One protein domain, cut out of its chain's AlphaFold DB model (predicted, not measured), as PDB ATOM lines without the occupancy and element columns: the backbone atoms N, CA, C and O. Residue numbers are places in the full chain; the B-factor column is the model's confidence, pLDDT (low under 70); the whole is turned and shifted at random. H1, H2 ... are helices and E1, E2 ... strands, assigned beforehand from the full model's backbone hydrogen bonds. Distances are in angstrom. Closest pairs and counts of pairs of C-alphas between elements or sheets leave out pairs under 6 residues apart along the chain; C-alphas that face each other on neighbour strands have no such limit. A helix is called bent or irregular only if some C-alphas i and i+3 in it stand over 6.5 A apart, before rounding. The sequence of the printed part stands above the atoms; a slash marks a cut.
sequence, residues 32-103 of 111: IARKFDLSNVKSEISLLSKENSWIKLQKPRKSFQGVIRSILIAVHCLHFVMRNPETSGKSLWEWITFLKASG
ATOM      1  N   ILE A  32      31.518  53.601 -10.835       73.25
ATOM      2  CA  ILE A  32      30.308  54.078 -11.513       73.25
ATOM      3  C   ILE A  32      30.520  54.312 -13.009       73.25
ATOM      4  O   ILE A  32      29.567  54.250 -13.778       73.25
ATOM      5  N   ALA A  33      31.760  54.551 -13.449       69.25
ATOM      6  CA  ALA A  33      32.066  54.774 -14.860       69.25
ATOM      7  C   ALA A  33      33.491  54.353 -15.228       69.25
ATOM      8  O   ALA A  33      34.361  54.157 -14.375       69.25
ATOM      9  N   ARG A  34      33.733  54.214 -16.534       72.50
ATOM     10  CA  ARG A  34      35.018  53.794 -17.102       72.50
ATOM     11  C   ARG A  34      35.389  54.718 -18.240       72.50
ATOM     12  O   ARG A  34      34.576  54.959 -19.128       72.50
ATOM     13  N   LYS A  35      36.625  55.198 -18.222       77.75
ATOM     14  CA  LYS A  35      37.202  56.017 -19.281       77.75
ATOM     15  C   LYS A  35      38.354  55.252 -19.915       77.75
ATOM     16  O   LYS A  35      39.269  54.813 -19.221       77.75
ATOM     17  N   PHE A  36      38.299  55.124 -21.232       72.12
ATOM     18  CA  PHE A  36      39.377  54.583 -22.047       72.12
ATOM     19  C   PHE A  36      40.037  55.752 -22.764       72.12
ATOM     20  O   PHE A  36      39.384  56.429 -23.558       72.12
ATOM     21  N   ASP A  37      41.298  56.029 -22.445       67.75
ATOM     22  CA  ASP A  37      42.051  57.026 -23.188       67.75
ATOM     23  C   ASP A  37      42.625  56.389 -24.456       67.75
ATOM     24  O   ASP A  37      43.523  55.547 -24.409       67.75
ATOM     25  N   LEU A  38      42.040  56.783 -25.585       64.31
ATOM     26  CA  LEU A  38      42.384  56.328 -26.928       64.31
ATOM     27  C   LEU A  38      43.377  57.253 -27.640       64.31
ATOM     28  O   LEU A  38      43.836  56.927 -28.732       64.31
ATOM     29  N   SER A  39      43.681  58.412 -27.052       60.00
ATOM     30  CA  SER A  39      44.505  59.448 -27.685       60.00
ATOM     31  C   SER A  39      46.006  59.153 -27.620       60.00
ATOM     32  O   SER A  39      46.780  59.682 -28.415       60.00
ATOM     33  N   ASN A  40      46.414  58.277 -26.699       53.75
ATOM     34  CA  ASN A  40      47.808  57.985 -26.400       53.75
ATOM     35  C   ASN A  40      48.266  56.655 -27.017       53.75
ATOM     36  O   ASN A  40      47.531  55.671 -27.046       53.75
ATOM     37  N   VAL A  41      49.534  56.600 -27.452       53.25
ATOM     38  CA  VAL A  41      50.193  55.369 -27.954       53.25
ATOM     39  C   VAL A  41      50.117  54.234 -26.922       53.25
ATOM     40  O   VAL A  41      50.062  53.057 -27.277       53.25
ATOM     41  N   LYS A  42      50.064  54.599 -25.637       60.59
ATOM     42  CA  LYS A  42      49.769  53.715 -24.515       60.59
ATOM     43  C   LYS A  42      48.325  53.949 -24.076       60.59
ATOM     44  O   LYS A  42      48.019  54.969 -23.469       60.59
ATOM     45  N   SER A  43      47.450  53.002 -24.380       60.47
ATOM     46  CA  SER A  43      46.058  53.017 -23.932       60.47
ATOM     47  C   SER A  43      45.987  52.927 -22.405       60.47
ATOM     48  O   SER A  43      46.397  51.921 -21.817       60.47
ATOM     49  N   GLU A  44      45.467  53.974 -21.766       66.75
ATOM     50  CA  GLU A  44      45.251  54.031 -20.319       66.75
ATOM     51  C   GLU A  44      43.769  53.794 -19.997       66.75
ATOM     52  O   GLU A  44      42.876  54.350 -20.639       66.75
ATOM     53  N   ILE A  45      43.497  52.976 -18.978       72.81
ATOM     54  CA  ILE A  45      42.142  52.770 -18.454       72.81
ATOM     55  C   ILE A  45      42.034  53.540 -17.141       72.81
ATOM     56  O   ILE A  45      42.902  53.427 -16.278       72.81
ATOM     57  N   SER A  46      40.974  54.325 -16.982       75.50
ATOM     58  CA  SER A  46      40.644  55.008 -15.730       75.50
ATOM     59  C   SER A  46      39.242  54.623 -15.272       75.50
ATOM     60  O   SER A  46      38.333  54.446 -16.085       75.50
ATOM     61  N   LEU A  47      39.063  54.493 -13.966       77.81
ATOM     62  CA  LEU A  47      37.807  54.123 -13.327       77.81
ATOM     63  C   LEU A  47      37.330  55.282 -12.459       77.81
ATOM     64  O   LEU A  47      38.125  55.853 -11.719       77.81
ATOM     65  N   LEU A  48      36.049  55.625 -12.554       75.75
ATOM     66  CA  LEU A  48      35.433  56.636 -11.702       75.75
ATOM     67  C   LEU A  48      34.856  55.960 -10.459       75.75
ATOM     68  O   LEU A  48      33.946  55.135 -10.569       75.75
ATOM     69  N   SER A  49      35.389  56.312  -9.296       76.31
ATOM     70  CA  SER A  49      34.868  55.916  -7.986       76.31
ATOM     71  C   SER A  49      33.525  56.596  -7.690       76.31
ATOM     72  O   SER A  49      33.270  57.701  -8.176       76.31
ATOM     73  N   LYS A  50      32.693  55.994  -6.829       74.19
ATOM     74  CA  LYS A  50      31.536  56.670  -6.201       74.19
ATOM     75  C   LYS A  50      31.910  57.954  -5.457       74.19
ATOM     76  O   LYS A  50      31.100  58.867  -5.371       74.19
ATOM     77  N   GLU A  51      33.145  58.048  -4.981       76.06
ATOM     78  CA  GLU A  51      33.712  59.254  -4.362       76.06
ATOM     79  C   GLU A  51      34.116  60.311  -5.409       76.06
ATOM     80  O   GLU A  51      34.809  61.278  -5.101       76.06
ATOM     81  N   ASN A  52      33.698  60.116  -6.666       75.06
ATOM     82  CA  ASN A  52      33.934  60.994  -7.806       75.06
ATOM     83  C   ASN A  52      35.425  61.214  -8.131       75.06
ATOM     84  O   ASN A  52      35.809  62.226  -8.718       75.06
ATOM     85  N   SER A  53      36.277  60.252  -7.764       75.62
ATOM     86  CA  SER A  53      37.711  60.257  -8.049       75.62
ATOM     87  C   SER A  53      38.052  59.335  -9.223       75.62
ATOM     88  O   SER A  53      37.554  58.212  -9.326       75.62
ATOM     89  N   TRP A  54      38.908  59.813 -10.132       76.12
ATOM     90  CA  TRP A  54      39.430  59.007 -11.236       76.12
ATOM     91  C   TRP A  54      40.660  58.223 -10.783       76.12
ATOM     92  O   TRP A  54      41.688  58.803 -10.438       76.12
ATOM     93  N   ILE A  55      40.565  56.899 -10.839       74.50
ATOM     94  CA  ILE A  55      41.626  55.969 -10.459       74.50
ATOM     95  C   ILE A  55      42.190  55.346 -11.733       74.50
ATOM     96  O   ILE A  55      41.461  54.722 -12.508       74.50
ATOM     97  N   LYS A  56      43.495  55.509 -11.967       73.25
ATOM     98  CA  LYS A  56      44.167  54.881 -13.109       73.25
ATOM     99  C   LYS A  56      44.396  53.398 -12.847       73.25
ATOM    100  O   LYS A  56      44.864  53.001 -11.782       73.25
ATOM    101  N   LEU A  57      44.109  52.588 -13.859       68.19
ATOM    102  CA  LEU A  57      44.286  51.145 -13.830       68.19
ATOM    103  C   LEU A  57      45.786  50.831 -13.939       68.19
ATOM    104  O   LEU A  57      46.344  50.787 -15.033       68.19
ATOM    105  N   GLN A  58      46.455  50.688 -12.794       68.25
ATOM    106  CA  GLN A  58      47.877  50.339 -12.733       68.25
ATOM    107  C   GLN A  58      48.089  48.813 -12.769       68.25
ATOM    108  O   GLN A  58      47.244  48.077 -13.280       68.25
ATOM    109  N   LYS A  59      49.243  48.331 -12.279       67.62
ATOM    110  CA  LYS A  59      49.725  46.945 -12.382       67.62
ATOM    111  C   LYS A  59      48.651  45.942 -11.931       67.62
ATOM    112  O   LYS A  59      48.411  45.790 -10.732       67.62
ATOM    113  N   PRO A  60      48.020  45.215 -12.865       65.00
ATOM    114  CA  PRO A  60      46.963  44.292 -12.499       65.00
ATOM    115  C   PRO A  60      47.518  43.078 -11.766       65.00
ATOM    116  O   PRO A  60      48.606  42.592 -12.091       65.00
ATOM    117  N   ARG A  61      46.731  42.505 -10.848       67.38
ATOM    118  CA  ARG A  61      47.021  41.154 -10.342       67.38
ATOM    119  C   ARG A  61      47.033  40.162 -11.507       67.38
ATOM    120  O   ARG A  61      46.240  40.290 -12.441       67.38
ATOM    121  N   LYS A  62      47.878  39.130 -11.413       72.69
ATOM    122  CA  LYS A  62      48.040  38.096 -12.456       72.69
ATOM    123  C   LYS A  62      46.708  37.502 -12.939       72.69
ATOM    124  O   LYS A  62      46.533  37.332 -14.138       72.69
ATOM    125  N   SER A  63      45.746  37.275 -12.041       73.00
ATOM    126  CA  SER A  63      44.417  36.734 -12.376       73.00
ATOM    127  C   SER A  63      43.601  37.614 -13.331       73.00
ATOM    128  O   SER A  63      42.784  37.102 -14.089       73.00
ATOM    129  N   PHE A  64      43.820  38.930 -13.321       70.06
ATOM    130  CA  PHE A  64      43.068  39.885 -14.139       70.06
ATOM    131  C   PHE A  64      43.815  40.315 -15.402       70.06
ATOM    132  O   PHE A  64      43.230  40.989 -16.248       70.06
ATOM    133  N   GLN A  65      45.079  39.910 -15.572       74.00
ATOM    134  CA  GLN A  65      45.874  40.273 -16.748       74.00
ATOM    135  C   GLN A  65      45.203  39.842 -18.054       74.00
ATOM    136  O   GLN A  65      45.178  40.622 -19.000       74.00
ATOM    137  N   GLY A  66      44.611  38.642 -18.095       74.44
ATOM    138  CA  GLY A  66      43.884  38.158 -19.272       74.44
ATOM    139  C   GLY A  66      42.680  39.035 -19.621       74.44
ATOM    140  O   GLY A  66      42.532  39.449 -20.765       74.44
ATOM    141  N   VAL A  67      41.871  39.395 -18.621       78.56
ATOM    142  CA  VAL A  67      40.682  40.245 -18.802       78.56
ATOM    143  C   VAL A  67      41.076  41.641 -19.278       78.56
ATOM    144  O   VAL A  67      40.524  42.143 -20.255       78.56
ATOM    145  N   ILE A  68      42.063  42.258 -18.630       75.75
ATOM    146  CA  ILE A  68      42.521  43.610 -18.971       75.75
ATOM    147  C   ILE A  68      43.157  43.630 -20.356       75.75
ATOM    148  O   ILE A  68      42.881  44.531 -21.142       75.75
ATOM    149  N   ARG A  69      43.933  42.601 -20.703       77.56
ATOM    150  CA  ARG A  69      44.469  42.428 -22.054       77.56
ATOM    151  C   ARG A  69      43.355  42.346 -23.097       77.56
ATOM    152  O   ARG A  69      43.449  43.029 -24.112       77.56
ATOM    153  N   SER A  70      42.309  41.556 -22.857       80.38
ATOM    154  CA  SER A  70      41.170  41.446 -23.778       80.38
ATOM    155  C   SER A  70      40.451  42.782 -23.965       80.38
ATOM    156  O   SER A  70      40.147  43.156 -25.096       80.38
ATOM    157  N   ILE A  71      40.243  43.531 -22.878       80.62
ATOM    158  CA  ILE A  71      39.642  44.870 -22.928       80.62
ATOM    159  C   ILE A  71      40.512  45.821 -23.758       80.62
ATOM    160  O   ILE A  71      40.001  46.479 -24.658       80.62
ATOM    161  N   LEU A  72      41.824  45.866 -23.507       76.50
ATOM    162  CA  LEU A  72      42.746  46.730 -24.251       76.50
ATOM    163  C   LEU A  72      42.780  46.388 -25.745       76.50
ATOM    164  O   LEU A  72      42.759  47.293 -26.574       76.50
ATOM    165  N   ILE A  73      42.784  45.099 -26.103       82.00
ATOM    166  CA  ILE A  73      42.699  44.670 -27.506       82.00
ATOM    167  C   ILE A  73      41.399  45.186 -28.133       82.00
ATOM    168  O   ILE A  73      41.462  45.830 -29.174       82.00
ATOM    169  N   ALA A  74      40.244  44.968 -27.494       85.00
ATOM    170  CA  ALA A  74      38.950  45.417 -28.016       85.00
ATOM    171  C   ALA A  74      38.899  46.942 -28.221       85.00
ATOM    172  O   ALA A  74      38.431  47.416 -29.253       85.00
ATOM    173  N   VAL A  75      39.443  47.697 -27.269       79.88
ATOM    174  CA  VAL A  75      39.551  49.160 -27.308       79.88
ATOM    175  C   VAL A  75      40.441  49.624 -28.472       79.88
ATOM    176  O   VAL A  75      40.049  50.517 -29.223       79.88
ATOM    177  N   HIS A  76      41.593  48.981 -28.693       78.94
ATOM    178  CA  HIS A  76      42.454  49.267 -29.846       78.94
ATOM    179  C   HIS A  76      41.810  48.892 -31.186       78.94
ATOM    180  O   HIS A  76      41.969  49.640 -32.152       78.94
ATOM    181  N   CYS A  77      41.087  47.770 -31.258       82.81
ATOM    182  CA  CYS A  77      40.336  47.381 -32.452       82.81
ATOM    183  C   CYS A  77      39.278  48.429 -32.791       82.81
ATOM    184  O   CYS A  77      39.205  48.884 -33.930       82.81
ATOM    185  N   LEU A  78      38.496  48.834 -31.787       84.00
ATOM    186  CA  LEU A  78      37.446  49.830 -31.946       84.00
ATOM    187  C   LEU A  78      38.030  51.157 -32.438       84.00
ATOM    188  O   LEU A  78      37.567  51.685 -33.442       84.00
ATOM    189  N   HIS A  79      39.095  51.649 -31.803       82.56
ATOM    190  CA  HIS A  79      39.765  52.876 -32.234       82.56
ATOM    191  C   HIS A  79      40.310  52.784 -33.668       82.56
ATOM    192  O   HIS A  79      40.141  53.712 -34.457       82.56
ATOM    193  N   PHE A  80      40.945  51.663 -34.026       83.44
ATOM    194  CA  PHE A  80      41.505  51.459 -35.363       83.44
ATOM    195  C   PHE A  80      40.427  51.479 -36.451       83.44
ATOM    196  O   PHE A  80      40.610  52.154 -37.463       83.44
ATOM    197  N   VAL A  81      39.310  50.783 -36.226       86.12
ATOM    198  CA  VAL A  81      38.186  50.714 -37.174       86.12
ATOM    199  C   VAL A  81      37.435  52.044 -37.234       86.12
ATOM    200  O   VAL A  81      37.125  52.512 -38.322       86.12
ATOM    201  N   MET A  82      37.213  52.714 -36.097       84.69
ATOM    202  CA  MET A  82      36.584  54.043 -36.078       84.69
ATOM    203  C   MET A  82      37.405  55.093 -36.836       84.69
ATOM    204  O   MET A  82      36.832  55.987 -37.453       84.69
ATOM    205  N   ARG A  83      38.740  55.001 -36.798       84.44
ATOM    206  CA  ARG A  83      39.634  55.932 -37.503       84.44
ATOM    207  C   ARG A  83      39.843  55.568 -38.976       84.44
ATOM    208  O   ARG A  83      40.225  56.432 -39.757       84.44
ATOM    209  N   ASN A  84      39.606  54.310 -39.343       84.94
ATOM    210  CA  ASN A  84      39.780  53.787 -40.695       84.94
ATOM    211  C   ASN A  84      38.538  52.959 -41.082       84.94
ATOM    212  O   ASN A  84      38.606  51.729 -41.077       84.94
ATOM    213  N   PRO A  85      37.399  53.605 -41.392       86.31
ATOM    214  CA  PRO A  85      36.139  52.902 -41.652       86.31
ATOM    215  C   PRO A  85      36.214  51.951 -42.857       86.31
ATOM    216  O   PRO A  85      35.578  50.905 -42.849       86.31
ATOM    217  N   GLU A  86      37.062  52.261 -43.840       91.12
ATOM    218  CA  GLU A  86      37.295  51.440 -45.039       91.12
ATOM    219  C   GLU A  86      38.364  50.347 -44.835       91.12
ATOM    220  O   GLU A  86      38.810  49.703 -45.787       91.12
ATOM    221  N   THR A  87      38.858  50.161 -43.607       89.88
ATOM    222  CA  THR A  87      39.946  49.213 -43.350       89.88
ATOM    223  C   THR A  87      39.471  47.773 -43.507       89.88
ATOM    224  O   THR A  87      38.382  47.389 -43.080       89.88
ATOM    225  N   SER A  88      40.328  46.933 -44.079       90.06
ATOM    226  CA  SER A  88      40.033  45.509 -44.200       90.06
ATOM    227  C   SER A  88      40.257  44.780 -42.872       90.06
ATOM    228  O   SER A  88      41.119  45.148 -42.067       90.06
ATOM    229  N   GLY A  89      39.558  43.657 -42.674       87.69
ATOM    230  CA  GLY A  89      39.817  42.770 -41.533       87.69
ATOM    231  C   GLY A  89      41.271  42.282 -41.472       87.69
ATOM    232  O   GLY A  89      41.815  42.108 -40.384       87.69
ATOM    233  N   LYS A  90      41.941  42.139 -42.626       89.94
ATOM    234  CA  LYS A  90      43.363  41.774 -42.709       89.94
ATOM    235  C   LYS A  90      44.259  42.848 -42.090       89.94
ATOM    236  O   LYS A  90      45.101  42.523 -41.260       89.94
ATOM    237  N   SER A  91      44.028  44.115 -42.429       87.31
ATOM    238  CA  SER A  91      44.780  45.256 -41.891       87.31
ATOM    239  C   SER A  91      44.607  45.388 -40.375       87.31
ATOM    240  O   SER A  91      45.573  45.643 -39.656       87.31
ATOM    241  N   LEU A  92      43.396  45.133 -39.864       86.88
ATOM    242  CA  LEU A  92      43.142  45.063 -38.421       86.88
ATOM    243  C   LEU A  92      43.915  43.908 -37.759       86.88
ATOM    244  O   LEU A  92      44.476  44.077 -36.676       86.88
ATOM    245  N   TRP A  93      43.963  42.737 -38.396       86.19
ATOM    246  CA  TRP A  93      44.661  41.569 -37.852       86.19
ATOM    247  C   TRP A  93      46.182  41.750 -37.836       86.19
ATOM    248  O   TRP A  93      46.839  41.406 -36.848       86.19
ATOM    249  N   GLU A  94      46.738  42.374 -38.874       89.75
ATOM    250  CA  GLU A  94      48.140  42.802 -38.925       89.75
ATOM    251  C   GLU A  94      48.453  43.813 -37.814       89.75
ATOM    252  O   GLU A  94      49.426  43.634 -37.079       89.75
ATOM    253  N   TRP A  95      47.582  44.806 -37.601       84.81
ATOM    254  CA  TRP A  95      47.712  45.781 -36.514       84.81
ATOM    255  C   TRP A  95      47.697  45.132 -35.123       84.81
ATOM    256  O   TRP A  95      48.543  45.425 -34.278       84.81
ATOM    257  N   ILE A  96      46.783  44.194 -34.873       83.44
ATOM    258  CA  ILE A  96      46.730  43.456 -33.600       83.44
ATOM    259  C   ILE A  96      47.990  42.610 -33.404       83.44
ATOM    260  O   ILE A  96      48.495  42.498 -32.285       83.44
ATOM    261  N   THR A  97      48.513  42.017 -34.475       85.31
ATOM    262  CA  THR A  97      49.755  41.235 -34.436       85.31
ATOM    263  C   THR A  97      50.955  42.132 -34.129       85.31
ATOM    264  O   THR A  97      51.767  41.781 -33.272       85.31
ATOM    265  N   PHE A  98      51.007  43.327 -34.723       83.50
ATOM    266  CA  PHE A  98      51.996  44.359 -34.409       83.50
ATOM    267  C   PHE A  98      51.941  44.765 -32.931       83.50
ATOM    268  O   PHE A  98      52.960  44.698 -32.249       83.50
ATOM    269  N   LEU A  99      50.755  45.075 -32.397       75.12
ATOM    270  CA  LEU A  99      50.587  45.460 -30.989       75.12
ATOM    271  C   LEU A  99      50.987  44.351 -29.996       75.12
ATOM    272  O   LEU A  99      51.431  44.625 -28.877       75.12
ATOM    273  N   LYS A 100      50.815  43.077 -30.380       72.50
ATOM    274  CA  LYS A 100      51.300  41.935 -29.590       72.50
ATOM    275  C   LYS A 100      52.827  41.862 -29.591       72.50
ATOM    276  O   LYS A 100      53.396  41.596 -28.535       72.50
ATOM    277  N   ALA A 101      53.461  42.098 -30.739       74.06
ATOM    278  CA  ALA A 101      54.912  42.050 -30.908       74.06
ATOM    279  C   ALA A 101      55.632  43.246 -30.260       74.06
ATOM    280  O   ALA A 101      56.705  43.076 -29.690       74.06
ATOM    281  N   SER A 102      55.024  44.434 -30.274       66.06
ATOM    282  CA  SER A 102      55.578  45.659 -29.680       66.06
ATOM    283  C   SER A 102      55.525  45.691 -28.148       66.06
ATOM    284  O   SER A 102      55.912  46.685 -27.540       66.06
ATOM    285  N   GLY A 103      55.006  44.644 -27.496       62.59
ATOM    286  CA  GLY A 103      54.897  44.592 -26.037       62.59
ATOM    287  C   GLY A 103      53.888  45.585 -25.448       62.59
ATOM    288  O   GLY A 103      53.802  45.700 -24.226       62.59
TER     289      GLY A 103
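Overview. This is residues 32 to 103 of the 111 residues of the protein "DNA (Cytosine-5)-methyltransferase 1, replication foci domain containing protein" of Trema orientale (UniProt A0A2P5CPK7). A long helix, H1, runs through the middle of this domain, with a small three-stranded sheet at one side and a shorter helix, H2, folded back along its later part to make a helical hairpin. The sheet and H2 lie at the two ends of the elongated outline, and H1 only grazes the sheet, while residues 61 to 67, of which 62 to 67 belong to H1, stick out free. The printed part has 72 residues, with three named strands followed by two named helices in the order E1, E2, E3, H1, H2, and the class is mixed, helices and strands. The sheet order is E1, E2, E3, all antiparallel. The whole is only just loose, close to compact, with a radius of gyration of the C-alphas of 13.9 A and spans of 42 by 27 by 17 A.

Arrangement. E1, residues 32 to 37, and E2, residues 44 to 49, form a hairpin, antiparallel at 162 degrees between their directions; N 35 and O 46 are 2.8 A apart, within hydrogen-bond range, and the C-alphas of Arg 34 and Leu 47 face each other at 4.7 A. E2 and E3, residues 54 to 56, form a second hairpin, antiparallel at 143 degrees, with N 47 and O 55 at 2.8 A. The three strands make a meander, each the antiparallel neighbour of the one before, with E1 and E3 as edge strands. H1, residues 62 to 83, is on the sheet but only grazes it, with residues 68 to 76; its closest C-alphas to E1 are those of Val 75 and Phe 36, 7.6 A apart. H1 and E2 are near each other. H2, residues 89 to 101, is not on the sheet and is apart from E1, E2 and E3. H1 touches H2 with residues 73 to 81 alone, and H2 touches H1 with residues 92 to 96 alone; the closest C-alphas are those of Cys 77 and Leu 92, 7.0 A apart. The two run opposite ways at a steep tilt of 42 degrees. Each O i to N i+4 pair is within hydrogen-bond range in H2, and 16 of 18 are in H1.

Along the chain. E1 begins at C-alpha 32, (30.308, 54.078, -11.513), and is 16.8 A long; E2 is 16.2 A long, and E3 has three residues. H1 runs 31.9 A from C-alpha 62 at (48.040, 38.096, -12.456), and is irregular, with C-alphas 63 and 66 7.1 A apart. H2 is 18.5 A long and ends at C-alpha 101, (54.912, 42.050, -30.908).

Size, cuts and confidence. The two C-alphas farthest apart are those of Glu 51 and Lys 90, 43.2 A. The printed part has no cut and no long link: E1 to E2 is short, and the other links are tight. The mean pLDDT of the printed part is 76.3; residue 33 and residues 37 to 44, 57 to 61 and 102 to 103 are under 70.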